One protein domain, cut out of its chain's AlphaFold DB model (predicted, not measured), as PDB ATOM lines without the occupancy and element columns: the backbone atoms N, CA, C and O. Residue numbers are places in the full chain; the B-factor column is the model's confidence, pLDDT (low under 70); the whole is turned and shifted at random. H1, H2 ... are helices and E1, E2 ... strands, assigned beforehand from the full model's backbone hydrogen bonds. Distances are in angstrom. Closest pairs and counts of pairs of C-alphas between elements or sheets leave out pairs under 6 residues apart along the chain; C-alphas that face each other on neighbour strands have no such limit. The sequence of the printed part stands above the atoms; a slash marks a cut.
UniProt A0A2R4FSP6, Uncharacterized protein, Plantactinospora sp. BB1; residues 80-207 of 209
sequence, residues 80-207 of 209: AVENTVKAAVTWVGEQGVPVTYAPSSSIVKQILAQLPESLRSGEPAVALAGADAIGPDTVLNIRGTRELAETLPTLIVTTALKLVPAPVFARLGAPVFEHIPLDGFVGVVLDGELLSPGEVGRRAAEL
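What this domain is: This is residues 80 to 207 of the 209 residues of an uncharacterized protein of Plantactinospora sp. BB1 (UniProt A0A2R4FSP6). A twisted five-strand sheet, E1 E2 E4 E6 E7, makes the core; helices H1 and H2 cover one face, and H4 and H6 lie over the other. Beyond that second face is a two-strand ribbon, E3 and E5; H3 and the short H5 lie towards opposite ends of the long axis. The printed part has 128 residues, with six named helices and seven named strands in the order H1 E1 H2 H3 E2 E3 H4 E4 H5 E5 E6 E7 H6. The class is mixed, helices and strands; the larger sheet is mixed and the ribbon antiparallel. The whole is compact, with a radius of gyration of the C-alphas of 13.6 A, but elongated in outline, spanning 43 by 27 by 21 A.

Where its parts are: H1, residues 80 to 95, begins at C-alpha 80 (323.913, 203.251, 168.897) and is 22.5 A long. E1 is residues 99 to 101, H2 residues 106 to 114, 13.0 A, and H3 residues 117 to 120. E2 is residues 126 to 129, E3 residues 138 to 142, 13.2 A, and H4 residues 145 to 151. E4, residues 154 to 158, is 13.0 A long and begins at C-alpha 154 (320.946, 210.699, 150.340). H5 is residues 166 to 169, E5 residues 177 to 181, 13.4 A, E6 residues 187 to 190 and E7 residues 193 to 195. H6, residues 197 to 206, is 14.5 A long and ends at C-alpha 206 (318.436, 221.671, 172.251).

How they stand to each other: H1 runs along the strands over E4 and E6, at a height over the sheet of 7.4 A; its closest C-alphas to E6 are Thr 84 and Val 189, 5.9 A. H1 touches H2 at a steep tilt of 51 degrees, closest at the C-alphas of Val 85 and Ile 111, 5.5 A. E1, H2, H3 and E2 form a strand-helix-strand unit, parallel neighbour strands with helices between, and its crossover is left-handed. H3 only grazes the sheet. E1 and E2 are parallel, with N 128 and O 100 at 2.9 A, as are E2 and E4, with N 157 and O 129 at 2.8 A, and E4 and E6, with N 189 and O 156 at 2.8 A. The hairpin E6 and E7 is antiparallel, with N 195 and O 188 at 2.8 A. H4 and H6 are on the opposite face from H1; H4 lies over E2, and H6 only just stands up from the sheet, rising 40.0 degrees. E3 and E5 are antiparallel, with N 139 and O 180 at 2.8 A; the closest C-alphas of H4 and E5 are Arg 146 and Ile 180, 6.1 A. H5 and H6 are close but not clearly touching, closest at the C-alphas of Ala 166 and Ala 205, 6.7 A. O i to N i+4 pairs are within hydrogen-bond range throughout H1, H4 and H6, and 4 of 5 in H2; H3 and H5 are too short for such a pair.

The domain as a whole: The two C-alphas farthest apart, Ser 118 and Pro 167, are 42.9 A apart. The printed part has no cut and no long link. The mean pLDDT of the printed part is 95.4, and no printed residue is under 70.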
ATOM      1  N   ALA A  80     324.322 202.248 169.871       95.00
ATOM      2  CA  ALA A  80     323.913 203.251 168.897       95.00
ATOM      3  C   ALA A  80     324.378 202.891 167.480       95.00
ATOM      4  O   ALA A  80     323.597 202.966 166.534       95.00
ATOM      5  N   VAL A  81     325.632 202.451 167.325       94.62
ATOM      6  CA  VAL A  81     326.153 202.000 166.026       94.62
ATOM      7  C   VAL A  81     325.383 200.785 165.520       94.62
ATOM      8  O   VAL A  81     324.970 200.785 164.363       94.62
ATOM      9  N   GLU A  82     325.174 199.769 166.360       95.62
ATOM     10  CA  GLU A  82     324.431 198.562 165.979       95.62
ATOM     11  C   GLU A  82     323.003 198.897 165.523       95.62
ATOM     12  O   GLU A  82     322.577 198.486 164.439       95.62
ATOM     13  N   ASN A  83     322.293 199.709 166.306       97.56
ATOM     14  CA  ASN A  83     320.931 200.137 166.006       97.56
ATOM     15  C   ASN A  83     320.862 200.967 164.719       97.56
ATOM     16  O   ASN A  83     320.010 200.702 163.868       97.56
ATOM     17  N   THR A  84     321.781 201.920 164.531       98.00
ATOM     18  CA  THR A  84     321.874 202.718 163.301       98.00
ATOM     19  C   THR A  84     322.119 201.838 162.081       98.00
ATOM     20  O   THR A  84     321.461 202.018 161.057       98.00
ATOM     21  N   VAL A  85     323.035 200.868 162.172       97.69
ATOM     22  CA  VAL A  85     323.310 199.945 161.062       97.69
ATOM     23  C   VAL A  85     322.060 199.139 160.721       97.69
ATOM     24  O   VAL A  85     321.677 199.087 159.554       97.69
ATOM     25  N   LYS A  86     321.384 198.567 161.723       98.19
ATOM     26  CA  LYS A  86     320.162 197.783 161.521       98.19
ATOM     27  C   LYS A  86     319.059 198.604 160.847       98.19
ATOM     28  O   LYS A  86     318.497 198.157 159.852       98.19
ATOM     29  N   ALA A  87     318.781 199.803 161.355       98.44
ATOM     30  CA  ALA A  87     317.745 200.674 160.806       98.44
ATOM     31  C   ALA A  87     318.061 201.118 159.368       98.44
ATOM     32  O   ALA A  87     317.185 201.093 158.506       98.44
ATOM     33  N   ALA A  88     319.321 201.450 159.078       98.06
ATOM     34  CA  ALA A  88     319.738 201.812 157.729       98.06
ATOM     35  C   ALA A  88     319.655 200.630 156.746       98.06
ATOM     36  O   ALA A  88     319.211 200.814 155.617       98.06
ATOM     37  N   VAL A  89     320.032 199.415 157.164       98.06
ATOM     38  CA  VAL A  89     319.873 198.198 156.346       98.06
ATOM     39  C   VAL A  89     318.400 197.957 156.018       98.06
ATOM     40  O   VAL A  89     318.078 197.688 154.861       98.06
ATOM     41  N   THR A  90     317.505 198.093 157.001       97.75
ATOM     42  CA  THR A  90     316.056 197.996 156.777       97.75
ATOM     43  C   THR A  90     315.584 199.039 155.768       97.75
ATOM     44  O   THR A  90     314.959 198.665 154.781       97.75
ATOM     45  N   TRP A  91     315.956 200.309 155.949       97.38
ATOM     46  CA  TRP A  91     315.564 201.383 155.035       97.38
ATOM     47  C   TRP A  91     316.033 201.129 153.598       97.38
ATOM     48  O   TRP A  91     315.237 201.240 152.669       97.38
ATOM     49  N   VAL A  92     317.299 200.735 153.397       96.38
ATOM     50  CA  VAL A  92     317.825 200.412 152.056       96.38
ATOM     51  C   VAL A  92     317.086 199.215 151.453       96.38
ATOM     52  O   VAL A  92     316.759 199.225 150.266       96.38
ATOM     53  N   GLY A  93     316.788 198.195 152.263       95.81
ATOM     54  CA  GLY A  93     316.008 197.035 151.837       95.81
ATOM     55  C   GLY A  93     314.599 197.405 151.365       95.81
ATOM     56  O   GLY A  93     314.139 196.865 150.362       95.81
ATOM     57  N   GLU A  94     313.948 198.355 152.035       95.81
ATOM     58  CA  GLU A  94     312.634 198.884 151.649       95.81
ATOM     59  C   GLU A  94     312.680 199.706 150.357       95.81
ATOM     60  O   GLU A  94     311.720 199.669 149.588       95.81
ATOM     61  N   GLN A  95     313.788 200.407 150.080       95.12
ATOM     62  CA  GLN A  95     313.954 201.104 148.798       95.12
ATOM     63  C   GLN A  95     314.089 200.120 147.629       95.12
ATOM     64  O   GLN A  95     313.638 200.409 146.525       95.12
ATOM     65  N   GLY A  96     314.721 198.962 147.854       93.06
ATOM     66  CA  GLY A  96     314.843 197.899 146.852       93.06
ATOM     67  C   GLY A  96     315.668 198.268 145.611       93.06
ATOM     68  O   GLY A  96     315.574 197.583 144.594       93.06
ATOM     69  N   VAL A  97     316.469 199.334 145.680       94.56
ATOM     70  CA  VAL A  97     317.272 199.864 144.566       94.56
ATOM     71  C   VAL A  97     318.762 199.920 144.916       94.56
ATOM     72  O   VAL A  97     319.105 199.985 146.101       94.56
ATOM     73  N   PRO A  98     319.667 199.905 143.915       95.88
ATOM     74  CA  PRO A  98     321.098 199.982 144.171       95.88
ATOM     75  C   PRO A  98     321.505 201.263 144.904       95.88
ATOM     76  O   PRO A  98     320.985 202.353 144.635       95.88
ATOM     77  N   VAL A  99     322.467 201.121 145.819       96.88
ATOM     78  CA  VAL A  99     322.960 202.193 146.683       96.88
ATOM     79  C   VAL A  99     324.416 202.539 146.383       96.88
ATOM     80  O   VAL A  99     325.264 201.662 146.220       96.88
ATOM     81  N   THR A 100     324.722 203.836 146.353       96.62
ATOM     82  CA  THR A 100     326.099 204.356 146.377       96.62
ATOM     83  C   THR A 100     326.393 205.035 147.717       96.62
ATOM     84  O   THR A 100     325.528 205.105 148.591       96.62
ATOM     85  N   TYR A 101     327.619 205.505 147.945       95.31
ATOM     86  CA  TYR A 101     327.974 206.084 149.234       95.31
ATOM     87  C   TYR A 101     329.118 207.093 149.205       95.31
ATOM     88  O   TYR A 101     330.041 207.008 148.396       95.31
ATOM     89  N   ALA A 102     329.080 208.015 150.169       89.94
ATOM     90  CA  ALA A 102     330.177 208.929 150.450       89.94
ATOM     91  C   ALA A 102     331.361 208.180 151.093       89.94
ATOM     92  O   ALA A 102     331.164 207.235 151.870       89.94
ATOM     93  N   PRO A 103     332.609 208.592 150.815       81.62
ATOM     94  CA  PRO A 103     333.785 207.882 151.291       81.62
ATOM     95  C   PRO A 103     333.938 207.928 152.822       81.62
ATOM     96  O   PRO A 103     333.384 208.770 153.523       81.62
ATOM     97  N   SER A 104     334.766 207.019 153.341       81.31
ATOM     98  CA  SER A 104     335.362 207.109 154.686       81.31
ATOM     99  C   SER A 104     334.430 206.999 155.907       81.31
ATOM    100  O   SER A 104     334.861 207.303 157.017       81.31
ATOM    101  N   SER A 105     333.214 206.456 155.772       87.81
ATOM    102  CA  SER A 105     332.361 206.127 156.931       87.81
ATOM    103  C   SER A 105     332.463 204.654 157.348       87.81
ATOM    104  O   SER A 105     332.185 203.739 156.571       87.81
ATOM    105  N   SER A 106     332.836 204.402 158.607       88.81
ATOM    106  CA  SER A 106     332.869 203.045 159.174       88.81
ATOM    107  C   SER A 106     331.475 202.455 159.406       88.81
ATOM    108  O   SER A 106     331.330 201.236 159.366       88.81
ATOM    109  N   ILE A 107     330.455 203.289 159.636       93.00
ATOM    110  CA  ILE A 107     329.056 202.849 159.773       93.00
ATOM    111  C   ILE A 107     328.517 202.435 158.403       93.00
ATOM    112  O   ILE A 107     327.976 201.341 158.265       93.00
ATOM    113  N   VAL A 108     328.767 203.237 157.364       94.88
ATOM    114  CA  VAL A 108     328.393 202.892 155.983       94.88
ATOM    115  C   VAL A 108     329.039 201.576 155.554       94.88
ATOM    116  O   VAL A 108     328.351 200.707 155.035       94.88
ATOM    117  N   LYS A 109     330.334 201.365 155.832       93.44
ATOM    118  CA  LYS A 109     331.003 200.082 155.540       93.44
ATOM    119  C   LYS A 109     330.310 198.883 156.200       93.44
ATOM    120  O   LYS A 109     330.198 197.836 155.571       93.44
ATOM    121  N   GLN A 110     329.844 199.032 157.441       94.81
ATOM    122  CA  GLN A 110     329.111 197.976 158.150       94.81
ATOM    123  C   GLN A 110     327.731 197.720 157.540       94.81
ATOM    124  O   GLN A 110     327.338 196.563 157.431       94.81
ATOM    125  N   ILE A 111     327.032 198.767 157.092       96.56
ATOM    126  CA  ILE A 111     325.761 198.638 156.365       96.56
ATOM    127  C   ILE A 111     325.983 197.871 155.061       96.56
ATOM    128  O   ILE A 111     325.341 196.850 154.835       96.56
ATOM    129  N   LEU A 112     326.946 198.296 154.236       95.19
ATOM    130  CA  LEU A 112     327.249 197.649 152.955       95.19
ATOM    131  C   LEU A 112     327.604 196.164 153.123       95.19
ATOM    132  O   LEU A 112     327.200 195.347 152.303       95.19
ATOM    133  N   ALA A 113     328.310 195.795 154.195       95.50
ATOM    134  CA  ALA A 113     328.648 194.400 154.481       95.50
ATOM    135  C   ALA A 113     327.421 193.507 154.761       95.50
ATOM    136  O   ALA A 113     327.523 192.289 154.639       95.50
ATOM    137  N   GLN A 114     326.277 194.094 155.125       96.75
ATOM    138  CA  GLN A 114     325.027 193.381 155.399       96.75
ATOM    139  C   GLN A 114     324.044 193.409 154.220       96.75
ATOM    140  O   GLN A 114     323.048 192.686 154.239       96.75
ATOM    141  N   LEU A 115     324.306 194.217 153.187       95.19
ATOM    142  CA  LEU A 115     323.421 194.329 152.031       95.19
ATOM    143  C   LEU A 115     323.674 193.216 150.998       95.19
ATOM    144  O   LEU A 115     324.832 192.885 150.701       95.19
ATOM    145  N   PRO A 116     322.608 192.678 150.374       94.62
ATOM    146  CA  PRO A 116     322.744 191.749 149.257       94.62
ATOM    147  C   PRO A 116     323.460 192.410 148.067       94.62
ATOM    148  O   PRO A 116     323.355 193.616 147.847       94.62
ATOM    149  N   GLU A 117     324.170 191.609 147.264       92.38
ATOM    150  CA  GLU A 117     324.943 192.089 146.101       92.38
ATOM    151  C   GLU A 117     324.087 192.871 145.095       92.38
ATOM    152  O   GLU A 117     324.553 193.847 144.512       92.38
ATOM    153  N   SER A 118     322.816 192.496 144.935       92.19
ATOM    154  CA  SER A 118     321.874 193.169 144.033       92.19
ATOM    155  C   SER A 118     321.597 194.626 144.409       92.19
ATOM    156  O   SER A 118     321.226 195.405 143.545       92.19
ATOM    157  N   LEU A 119     321.771 195.000 145.681       93.62
ATOM    158  CA  LEU A 119     321.640 196.387 146.137       93.62
ATOM    159  C   LEU A 119     322.983 197.130 146.119       93.62
ATOM    160  O   LEU A 119     323.016 198.338 146.317       93.62
ATOM    161  N   ARG A 120     324.099 196.436 145.874       90.50
ATOM    162  CA  ARG A 120     325.452 197.019 145.809       90.50
ATOM    163  C   ARG A 120     325.981 197.172 144.384       90.50
ATOM    164  O   ARG A 120     327.065 197.714 144.196       90.50
ATOM    165  N   SER A 121     325.241 196.674 143.398       87.31
ATOM    166  CA  SER A 121     325.632 196.634 141.991       87.31
ATOM    167  C   SER A 121     324.523 197.212 141.110       87.31
ATOM    168  O   SER A 121     323.343 197.080 141.421       87.31
ATOM    169  N   GLY A 122     324.906 197.866 140.011       90.44
ATOM    170  CA  GLY A 122     323.981 198.550 139.101       90.44
ATOM    171  C   GLY A 122     324.050 200.074 139.200       90.44
ATOM    172  O   GLY A 122     324.942 200.628 139.843       90.44
ATOM    173  N   GLU A 123     323.129 200.748 138.513       94.62
ATOM    174  CA  GLU A 123     323.007 202.206 138.553       94.62
ATOM    175  C   GLU A 123     322.389 202.639 139.895       94.62
ATOM    176  O   GLU A 123     321.288 202.187 140.224       94.62
ATOM    177  N   PRO A 124     323.089 203.454 140.706       95.00
ATOM    178  CA  PRO A 124     322.605 203.835 142.026       95.00
ATOM    179  C   PRO A 124     321.440 204.823 141.933       95.00
ATOM    180  O   PRO A 124     321.519 205.814 141.212       95.00
ATOM    181  N   ALA A 125     320.389 204.580 142.715       96.75
ATOM    182  CA  ALA A 125     319.215 205.458 142.800       96.75
ATOM    183  C   ALA A 125     319.077 206.151 144.166       96.75
ATOM    184  O   ALA A 125     318.350 207.132 144.294       96.75
ATOM    185  N   VAL A 126     319.785 205.656 145.182       97.56
ATOM    186  CA  VAL A 126     319.887 206.271 146.511       97.56
ATOM    187  C   VAL A 126     321.336 206.255 146.979       97.56
ATOM    188  O   VAL A 126     322.169 205.507 146.454       97.56
ATOM    189  N   ALA A 127     321.642 207.062 147.989       97.81
ATOM    190  CA  ALA A 127     322.977 207.114 148.555       97.81
ATOM    191  C   ALA A 127     322.992 207.119 150.087       97.81
ATOM    192  O   ALA A 127     322.042 207.543 150.745       97.81
ATOM    193  N   LEU A 128     324.106 206.654 150.654       98.00
ATOM    194  CA  LEU A 128     324.394 206.719 152.086       98.00
ATOM    195  C   LEU A 128     325.589 207.626 152.357       98.00
ATOM    196  O   LEU A 128     326.613 207.550 151.676       98.00
ATOM    197  N   ALA A 129     325.514 208.408 153.423       97.00
ATOM    198  CA  ALA A 129     326.659 209.152 153.925       97.00
ATOM    199  C   ALA A 129     326.752 209.061 155.449       97.00
ATOM    200  O   ALA A 129     325.754 208.945 156.152       97.00
ATOM    201  N   GLY A 130     327.977 209.090 155.973       95.06
ATOM    202  CA  GLY A 130     328.183 209.364 157.394       95.06
ATOM    203  C   GLY A 130     328.018 210.854 157.701       95.06
ATOM    204  O   GLY A 130     327.669 211.648 156.832       95.06
ATOM    205  N   ALA A 131     328.338 211.228 158.935       94.44
ATOM    206  CA  ALA A 131     328.543 212.622 159.306       94.44
ATOM    207  C   ALA A 131     329.723 212.747 160.273       94.44
ATOM    208  O   ALA A 131     329.872 211.952 161.212       94.44
ATOM    209  N   ASP A 132     330.538 213.779 160.083       92.88
ATOM    210  CA  ASP A 132     331.585 214.152 161.026       92.88
ATOM    211  C   ASP A 132     331.017 214.986 162.176       92.88
ATOM    212  O   ASP A 132     331.351 214.711 163.334       92.88
ATOM    213  N   ALA A 133     330.074 215.880 161.873       95.50
ATOM    214  CA  ALA A 133     329.238 216.592 162.833       95.50
ATOM    215  C   ALA A 133     327.880 216.961 162.215       95.50
ATOM    216  O   ALA A 133     327.763 217.086 160.998       95.50
ATOM    217  N   ILE A 134     326.871 217.183 163.051       97.62
ATOM    218  CA  ILE A 134     325.574 217.731 162.650       97.62
ATOM    219  C   ILE A 134     325.205 218.852 163.623       97.62
ATOM    220  O   ILE A 134     325.140 218.639 164.834       97.62
ATOM    221  N   GLY A 135     325.006 220.049 163.082       97.50
ATOM    222  CA  GLY A 135     324.469 221.208 163.786       97.50
ATOM    223  C   GLY A 135     322.970 221.388 163.517       97.50
ATOM    224  O   GLY A 135     322.346 220.526 162.896       97.50
ATOM    225  N   PRO A 136     322.376 222.513 163.950       98.19
ATOM    226  CA  PRO A 136     320.939 222.746 163.791       98.19
ATOM    227  C   PRO A 136     320.423 222.795 162.350       98.19
ATOM    228  O   PRO A 136     319.270 222.461 162.102       98.19
ATOM    229  N   ASP A 137     321.253 223.222 161.407       98.12
ATOM    230  CA  ASP A 137     320.869 223.453 160.010       98.12
ATOM    231  C   ASP A 137     321.845 222.834 159.000       98.12
ATOM    232  O   ASP A 137     321.587 222.853 157.799       98.12
ATOM    233  N   THR A 138     322.961 222.275 159.470       97.94
ATOM    234  CA  THR A 138     324.103 221.928 158.622       97.94
ATOM    235  C   THR A 138     324.741 220.612 159.060       97.94
ATOM    236  O   THR A 138     324.910 220.340 160.249       97.94
ATOM    237  N   VAL A 139     325.160 219.809 158.086       97.31
ATOM    238  CA  VAL A 139     326.029 218.643 158.255       97.31
ATOM    239  C   VAL A 139     327.457 219.024 157.876       97.31
ATOM    240  O   VAL A 139     327.694 219.618 156.824       97.31
ATOM    241  N   LEU A 140     328.418 218.657 158.717       95.69
ATOM    242  CA  LEU A 140     329.838 218.660 158.385       95.69
ATOM    243  C   LEU A 140     330.229 217.231 158.000       95.69
ATOM    244  O   LEU A 140     330.062 216.311 158.805       95.69
ATOM    245  N   ASN A 141     330.754 217.034 156.794       94.44
ATOM    246  CA  ASN A 141     331.256 215.729 156.358       94.44
ATOM    247  C   ASN A 141     332.413 215.875 155.364       94.44
ATOM    248  O   ASN A 141     332.736 216.979 154.924       94.44
ATOM    249  N   ILE A 142     333.057 214.764 155.010       92.00
ATOM    250  CA  ILE A 142     334.125 214.722 154.003       92.00
ATOM    251  C   ILE A 142     333.656 215.236 152.628       92.00
ATOM    252  O   ILE A 142     332.512 215.010 152.228       92.00
ATOM    253  N   ARG A 143     334.563 215.884 151.883       92.44
ATOM    254  CA  ARG A 143     334.332 216.319 150.494       92.44
ATOM    255  C   ARG A 143     333.762 215.213 149.600       92.44
ATOM    256  O   ARG A 143     334.213 214.069 149.659       92.44
ATOM    257  N   GLY A 144     332.838 215.609 148.726       93.50
ATOM    258  CA  GLY A 144     332.123 214.729 147.793       93.50
ATOM    259  C   GLY A 144     330.770 214.252 148.326       93.50
ATOM    260  O   GLY A 144     329.996 213.646 147.595       93.50
ATOM    261  N   THR A 145     330.448 214.563 149.582       96.56
ATOM    262  CA  THR A 145     329.139 214.265 150.173       96.56
ATOM    263  C   THR A 145     328.065 215.218 149.650       96.56
ATOM    264  O   THR A 145     326.930 214.801 149.449       96.56
ATOM    265  N   ARG A 146     328.410 216.484 149.391       97.00
ATOM    266  CA  ARG A 146     327.506 217.487 148.820       97.00
ATOM    267  C   ARG A 146     327.057 217.091 147.422       97.00
ATOM    268  O   ARG A 146     325.863 217.016 147.177       97.00
ATOM    269  N   GLU A 147     328.011 216.809 146.537       96.31
ATOM    270  CA  GLU A 147     327.731 216.377 145.161       96.31
ATOM    271  C   GLU A 147     326.829 215.136 145.152       96.31
ATOM    272  O   GLU A 147     325.876 215.053 144.378       96.31
ATOM    273  N   LEU A 148     327.080 214.202 146.074       96.06
ATOM    274  CA  LEU A 148     326.249 213.019 146.260       96.06
ATOM    275  C   LEU A 148     324.805 213.373 146.649       96.06
ATOM    276  O   LEU A 148     323.877 212.865 146.023       96.06
ATOM    277  N   ALA A 149     324.621 214.261 147.631       97.25
ATOM    278  CA  ALA A 149     323.309 214.713 148.102       97.25
ATOM    279  C   ALA A 149     322.534 215.535 147.061       97.25
ATOM    280  O   ALA A 149     321.314 215.440 146.984       97.25
ATOM    281  N   GLU A 150     323.237 216.306 146.233       97.38
ATOM    282  CA  GLU A 150     322.640 217.074 145.135       97.38
ATOM    283  C   GLU A 150     322.213 216.179 143.960       97.38
ATOM    284  O   GLU A 150     321.304 216.538 143.211       97.38
ATOM    285  N   THR A 151     322.846 215.012 143.798       97.38
ATOM    286  CA  THR A 151     322.589 214.099 142.671       97.38
ATOM    287  C   THR A 151     321.565 213.020 143.009       97.38
ATOM    288  O   THR A 151     320.767 212.639 142.154       97.38
ATOM    289  N   LEU A 152     321.590 212.499 144.239       97.75
ATOM    290  CA  LEU A 152     320.772 211.364 144.659       97.75
ATOM    291  C   LEU A 152     320.107 211.617 146.018       97.75
ATOM    292  O   LEU A 152     320.735 212.190 146.913       97.75
ATOM    293  N   PRO A 153     318.889 211.081 146.234       97.94
ATOM    294  CA  PRO A 153     318.306 210.931 147.562       97.94
ATOM    295  C   PRO A 153     319.308 210.303 148.543       97.94
ATOM    296  O   PRO A 153     319.609 209.110 148.462       97.94
ATOM    297  N   THR A 154     319.849 211.113 149.455       98.44
ATOM    298  CA  THR A 154     320.946 210.699 150.340       98.44
ATOM    299  C   THR A 154     320.499 210.638 151.793       98.44
ATOM    300  O   THR A 154     320.003 211.624 152.340       98.44
ATOM    301  N   LEU A 155     320.694 209.480 152.424       98.56
ATOM    302  CA  LEU A 155     320.423 209.235 153.838       98.56
ATOM    303  C   LEU A 155     321.712 209.385 154.658       98.56
ATOM    304  O   LEU A 155     322.712 208.713 154.384       98.56
ATOM    305  N   ILE A 156     321.681 210.221 155.700       98.44
ATOM    306  CA  ILE A 156     322.764 210.258 156.691       98.44
ATOM    307  C   ILE A 156     322.599 209.092 157.668       98.44
ATOM    308  O   ILE A 156     321.509 208.852 158.173       98.44
ATOM    309  N   VAL A 157     323.686 208.392 157.985       97.88
ATOM    310  CA  VAL A 157     323.713 207.294 158.963       97.88
ATOM    311  C   VAL A 157     324.792 207.556 160.007       97.88
ATOM    312  O   VAL A 157     325.991 207.564 159.709       97.88
ATOM    313  N   THR A 158     324.379 207.831 161.244       96.25
ATOM    314  CA  THR A 158     325.305 208.251 162.299       96.25
ATOM    315  C   THR A 158     324.765 207.994 163.712       96.25
ATOM    316  O   THR A 158     323.771 207.291 163.883       96.25
ATOM    317  N   THR A 159     325.452 208.509 164.734       95.88
ATOM    318  CA  THR A 159     325.027 208.435 166.141       95.88
ATOM    319  C   THR A 159     324.828 209.821 166.756       95.88
ATOM    320  O   THR A 159     325.382 210.805 166.253       95.88
ATOM    321  N   ALA A 160     324.086 209.921 167.868       95.31
ATOM    322  CA  ALA A 160     323.849 211.192 168.570       95.31
ATOM    323  C   ALA A 160     325.135 211.892 169.027       95.31
ATOM    324  O   ALA A 160     325.165 213.114 169.158       95.31
ATOM    325  N   LEU A 161     326.241 211.151 169.149       94.69
ATOM    326  CA  LEU A 161     327.569 211.695 169.442       94.69
ATOM    327  C   LEU A 161     328.100 212.643 168.344       94.69
ATOM    328  O   LEU A 161     329.146 213.273 168.512       94.69
ATOM    329  N   LYS A 162     327.414 212.738 167.198       95.75
ATOM    330  CA  LYS A 162     327.705 213.717 166.144       95.75
ATOM    331  C   LYS A 162     326.899 215.004 166.239       95.75
ATOM    332  O   LYS A 162     327.267 215.959 165.560       95.75
ATOM    333  N   LEU A 163     325.844 215.046 167.049       97.44
ATOM    334  CA  LEU A 163     325.061 216.260 167.249       97.44
ATOM    335  C   LEU A 163     325.835 217.245 168.119       97.44
ATOM    336  O   LEU A 163     326.388 216.859 169.146       97.44
ATOM    337  N   VAL A 164     325.868 218.511 167.720       97.00
ATOM    338  CA  VAL A 164     326.497 219.597 168.481       97.00
ATOM    339  C   VAL A 164     325.668 220.879 168.356       97.00
ATOM    340  O   VAL A 164     325.051 221.106 167.312       97.00
ATOM    341  N   PRO A 165     325.658 221.754 169.378       96.81
ATOM    342  CA  PRO A 165     324.946 223.023 169.287       96.81
ATOM    343  C   PRO A 165     325.632 223.981 168.304       96.81
ATOM    344  O   PRO A 165     326.830 223.863 168.025       96.81
ATOM    345  N   ALA A 166     324.888 224.972 167.801       95.94
ATOM    346  CA  ALA A 166     325.370 225.905 166.773       95.94
ATOM    347  C   ALA A 166     326.733 226.560 167.089       95.94
ATOM    348  O   ALA A 166     327.592 226.579 166.204       95.94
ATOM    349  N   PRO A 167     326.995 227.058 168.320       94.88
ATOM    350  CA  PRO A 167     328.269 227.710 168.622       94.88
ATOM    351  C   PRO A 167     329.468 226.757 168.564       94.88
ATOM    352  O   PRO A 167     330.576 227.181 168.237       94.88
ATOM    353  N   VAL A 168     329.246 225.474 168.867       94.81
ATOM    354  CA  VAL A 168     330.262 224.425 168.757       94.81
ATOM    355  C   VAL A 168     330.462 224.076 167.292       94.81
ATOM    356  O   VAL A 168     331.597 224.100 166.823       94.81
ATOM    357  N   PHE A 169     329.373 223.828 166.560       95.38
ATOM    358  CA  PHE A 169     329.414 223.478 165.141       95.38
ATOM    359  C   PHE A 169     330.180 224.513 164.308       95.38
ATOM    360  O   PHE A 169     331.041 224.140 163.521       95.38
ATOM    361  N   ALA A 170     329.959 225.809 164.556       93.62
ATOM    362  CA  ALA A 170     330.626 226.907 163.853       93.62
ATOM    363  C   ALA A 170     332.163 226.925 163.995       93.62
ATOM    364  O   ALA A 170     332.849 227.601 163.230       93.62
ATOM    365  N   ARG A 171     332.713 226.218 164.991       91.88
ATOM    366  CA  ARG A 171     334.160 226.099 165.229       91.88
ATOM    367  C   ARG A 171     334.739 224.806 164.656       91.88
ATOM    368  O   ARG A 171     335.961 224.672 164.608       91.88
ATOM    369  N   LEU A 172     333.888 223.859 164.258       91.00
ATOM    370  CA  LEU A 172     334.323 222.594 163.688       91.00
ATOM    371  C   LEU A 172     334.715 222.784 162.225       91.00
ATOM    372  O   LEU A 172     334.044 223.466 161.456       91.00
ATOM    373  N   GLY A 173     335.805 222.142 161.819       85.38
ATOM    374  CA  GLY A 173     336.210 222.148 160.421       85.38
ATOM    375  C   GLY A 173     337.652 221.726 160.191       85.38
ATOM    376  O   GLY A 173     338.497 221.738 161.085       85.38
ATOM    377  N   ALA A 174     337.923 221.340 158.950       83.62
ATOM    378  CA  ALA A 174     339.246 221.092 158.396       83.62
ATOM    379  C   ALA A 174     339.145 221.205 156.864       83.62
ATOM    380  O   ALA A 174     338.051 221.027 156.329       83.62
ATOM    381  N   PRO A 175     340.248 221.433 156.125       84.00
ATOM    382  CA  PRO A 175     340.203 221.583 154.664       84.00
ATOM    383  C   PRO A 175     339.556 220.413 153.906       84.00
ATOM    384  O   PRO A 175     339.081 220.595 152.787       84.00
ATOM    385  N   VAL A 176     339.550 219.220 154.508       85.81
ATOM    386  CA  VAL A 176     338.970 217.988 153.950       85.81
ATOM    387  C   VAL A 176     337.452 217.891 154.114       85.81
ATOM    388  O   VAL A 176     336.837 217.052 153.460       85.81
ATOM    389  N   PHE A 177     336.857 218.734 154.960       90.88
ATOM    390  CA  PHE A 177     335.425 218.743 155.229       90.88
ATOM    391  C   PHE A 177     334.711 219.841 154.445       90.88
ATOM    392  O   PHE A 177     335.294 220.860 154.073       90.88
ATOM    393  N   GLU A 178     333.424 219.629 154.231       94.56
ATOM    394  CA  GLU A 178     332.494 220.580 153.649       94.56
ATOM    395  C   GLU A 178     331.250 220.711 154.531       94.56
ATOM    396  O   GLU A 178     330.897 219.803 155.282       94.56
ATOM    397  N   HIS A 179     330.609 221.873 154.437       95.94
ATOM    398  CA  HIS A 179     329.370 222.191 155.137       95.94
ATOM    399  C   HIS A 179     328.207 222.010 154.167       95.94
ATOM    400  O   HIS A 179     328.246 222.567 153.067       95.94
ATOM    401  N   ILE A 180     327.201 221.230 154.536       97.69
ATOM    402  CA  ILE A 180     326.097 220.842 153.655       97.69
ATOM    403  C   ILE A 180     324.788 221.163 154.371       97.69
ATOM    404  O   ILE A 180     324.637 220.730 155.513       97.69
ATOM    405  N   PRO A 181     323.856 221.900 153.747       98.19
ATOM    406  CA  PRO A 181     322.537 222.128 154.325       98.19
ATOM    407  C   PRO A 181     321.871 220.804 154.716       98.19
ATOM    408  O   PRO A 181     321.855 219.850 153.936       98.19
ATOM    409  N   LEU A 182     321.367 220.723 155.947       97.81
ATOM    410  CA  LEU A 182     320.776 219.501 156.497       97.81
ATOM    411  C   LEU A 182     319.513 219.090 155.719       97.81
ATOM    412  O   LEU A 182     319.245 217.901 155.570       97.81
ATOM    413  N   ASP A 183     318.781 220.060 155.172       97.62
ATOM    414  CA  ASP A 183     317.614 219.866 154.302       97.62
ATOM    415  C   ASP A 183     317.948 219.310 152.905       97.62
ATOM    416  O   ASP A 183     317.041 218.887 152.190       97.62
ATOM    417  N   GLY A 184     319.232 219.235 152.539       96.81
ATOM    418  CA  GLY A 184     319.702 218.552 151.332       96.81
ATOM    419  C   GLY A 184     319.674 217.020 151.424       96.81
ATOM    420  O   GLY A 184     319.905 216.343 150.427       96.81
ATOM    421  N   PHE A 185     319.396 216.455 152.602       98.44
ATOM    422  CA  PHE A 185     319.321 215.009 152.825       98.44
ATOM    423  C   PHE A 185     317.870 214.545 152.967       98.44
ATOM    424  O   PHE A 185     317.025 215.257 153.504       98.44
ATOM    425  N   VAL A 186     317.569 213.309 152.552       98.00
ATOM    426  CA  VAL A 186     316.198 212.766 152.666       98.00
ATOM    427  C   VAL A 186     315.835 212.329 154.084       98.00
ATOM    428  O   VAL A 186     314.662 212.143 154.399       98.00
ATOM    429  N   GLY A 187     316.834 212.169 154.947       98.38
ATOM    430  CA  GLY A 187     316.655 211.755 156.328       98.38
ATOM    431  C   GLY A 187     317.983 211.541 157.037       98.38
ATOM    432  O   GLY A 187     319.062 211.623 156.439       98.38
ATOM    433  N   VAL A 188     317.885 211.219 158.321       98.69
ATOM    434  CA  VAL A 188     319.022 210.864 159.166       98.69
ATOM    435  C   VAL A 188     318.634 209.671 160.026       98.69
ATOM    436  O   VAL A 188     317.671 209.750 160.782       98.69
ATOM    437  N   VAL A 189     319.389 208.579 159.950       98.50
ATOM    438  CA  VAL A 189     319.326 207.512 160.951       98.50
ATOM    439  C   VAL A 189     320.255 207.876 162.101       98.50
ATOM    440  O   VAL A 189     321.472 207.975 161.912       98.50
ATOM    441  N   LEU A 190     319.670 208.063 163.281       96.94
ATOM    442  CA  LEU A 190     320.348 208.439 164.512       96.94
ATOM    443  C   LEU A 190     320.016 207.427 165.610       96.94
ATOM    444  O   LEU A 190     318.864 207.302 166.006       96.94
ATOM    445  N   ASP A 191     321.021 206.690 166.076       96.44
ATOM    446  CA  ASP A 191     320.907 205.664 167.126       96.44
ATOM    447  C   ASP A 191     319.801 204.611 166.872       96.44
ATOM    448  O   ASP A 191     319.269 204.000 167.798       96.44
ATOM    449  N   GLY A 192     319.471 204.371 165.598       97.25
ATOM    450  CA  GLY A 192     318.410 203.461 165.152       97.25
ATOM    451  C   GLY A 192     317.065 204.107 164.817       97.25
ATOM    452  O   GLY A 192     316.186 203.419 164.305       97.25
ATOM    453  N   GLU A 193     316.897 205.408 165.046       98.00
ATOM    454  CA  GLU A 193     315.696 206.152 164.657       98.00
ATOM    455  C   GLU A 193     315.895 206.817 163.293       98.00
ATOM    456  O   GLU A 193     316.870 207.541 163.099       98.00
ATOM    457  N   LEU A 194     314.967 206.615 162.351       98.38
ATOM    458  CA  LEU A 194     314.920 207.391 161.111       98.38
ATOM    459  C   LEU A 194     314.176 208.705 161.357       98.38
ATOM    460  O   LEU A 194     312.970 208.713 161.595       98.38
ATOM    461  N   LEU A 195     314.902 209.813 161.266       98.62
ATOM    462  CA  LEU A 195     314.425 211.153 161.573       98.62
ATOM    463  C   LEU A 195     314.442 212.044 160.333       98.62
ATOM    464  O   LEU A 195     315.277 211.897 159.436       98.62
ATOM    465  N   SER A 196     313.541 213.026 160.315       98.50
ATOM    466  CA  SER A 196     313.605 214.107 159.330       98.50
ATOM    467  C   SER A 196     314.801 215.033 159.606       98.50
ATOM    468  O   SER A 196     315.160 215.225 160.774       98.50
ATOM    469  N   PRO A 197     315.367 215.688 158.573       98.31
ATOM    470  CA  PRO A 197     316.393 216.720 158.736       98.31
ATOM    471  C   PRO A 197     316.049 217.765 159.804       98.31
ATOM    472  O   PRO A 197     316.832 218.028 160.713       98.31
ATOM    473  N   GLY A 198     314.827 218.305 159.751       98.25
ATOM    474  CA  GLY A 198     314.376 219.323 160.697       98.25
ATOM    475  C   GLY A 198     314.263 218.818 162.137       98.25
ATOM    476  O   GLY A 198     314.464 219.592 163.069       98.25
ATOM    477  N   GLU A 199     313.956 217.536 162.353       98.44
ATOM    478  CA  GLU A 199     313.945 216.966 163.704       98.44
ATOM    479  C   GLU A 199     315.352 216.814 164.274       98.44
ATOM    480  O   GLU A 199     315.586 217.200 165.419       98.44
ATOM    481  N   VAL A 200     316.298 216.330 163.469       98.31
ATOM    482  CA  VAL A 200     317.704 216.249 163.882       98.31
ATOM    483  C   VAL A 200     318.267 217.629 164.194       98.31
ATOM    484  O   VAL A 200     318.914 217.804 165.227       98.31
ATOM    485  N   GLY A 201     317.952 218.621 163.360       98.19
ATOM    486  CA  GLY A 201     318.332 220.009 163.589       98.19
ATOM    487  C   GLY A 201     317.816 220.562 164.921       98.19
ATOM    488  O   GLY A 201     318.573 221.162 165.686       98.19
ATOM    489  N   ARG A 202     316.546 220.292 165.262       98.31
ATOM    490  CA  ARG A 202     315.982 220.663 166.574       98.31
ATOM    491  C   ARG A 202     316.714 219.982 167.728       98.31
ATOM    492  O   ARG A 202     317.112 220.673 168.660       98.31
ATOM    493  N   ARG A 203     316.960 218.668 167.645       98.12
ATOM    494  CA  ARG A 203     317.701 217.933 168.689       98.12
ATOM    495  C   ARG A 203     319.112 218.502 168.881       98.12
ATOM    496  O   ARG A 203     319.550 218.665 170.014       98.12
ATOM    497  N   ALA A 204     319.806 218.863 167.798       97.69
ATOM    498  CA  ALA A 204     321.114 219.517 167.879       97.69
ATOM    499  C   ALA A 204     321.039 220.911 168.534       97.69
ATOM    500  O   ALA A 204     321.928 221.277 169.300       97.69
ATOM    501  N   ALA A 205     319.976 221.681 168.274       96.88
ATOM    502  CA  ALA A 205     319.761 223.002 168.869       96.88
ATOM    503  C   ALA A 205     319.409 222.960 170.368       96.88
ATOM    504  O   ALA A 205     319.680 223.921 171.085       96.88
ATOM    505  N   GLU A 206     318.808 221.868 170.843       97.00
ATOM    506  CA  GLU A 206     318.436 221.671 172.251       97.00
ATOM    507  C   GLU A 206     319.628 221.297 173.148       97.00
ATOM    508  O   GLU A 206     319.534 221.389 174.378       97.00
ATOM    509  N   LEU A 207     320.759 220.910 172.551       93.69
ATOM    510  CA  LEU A 207     321.998 220.652 173.275       93.69
ATOM    511  C   LEU A 207     322.507 221.937 173.937       93.69
ATOM    512  O   LEU A 207     322.613 222.993 173.314       93.69
TER     513      LEU A 207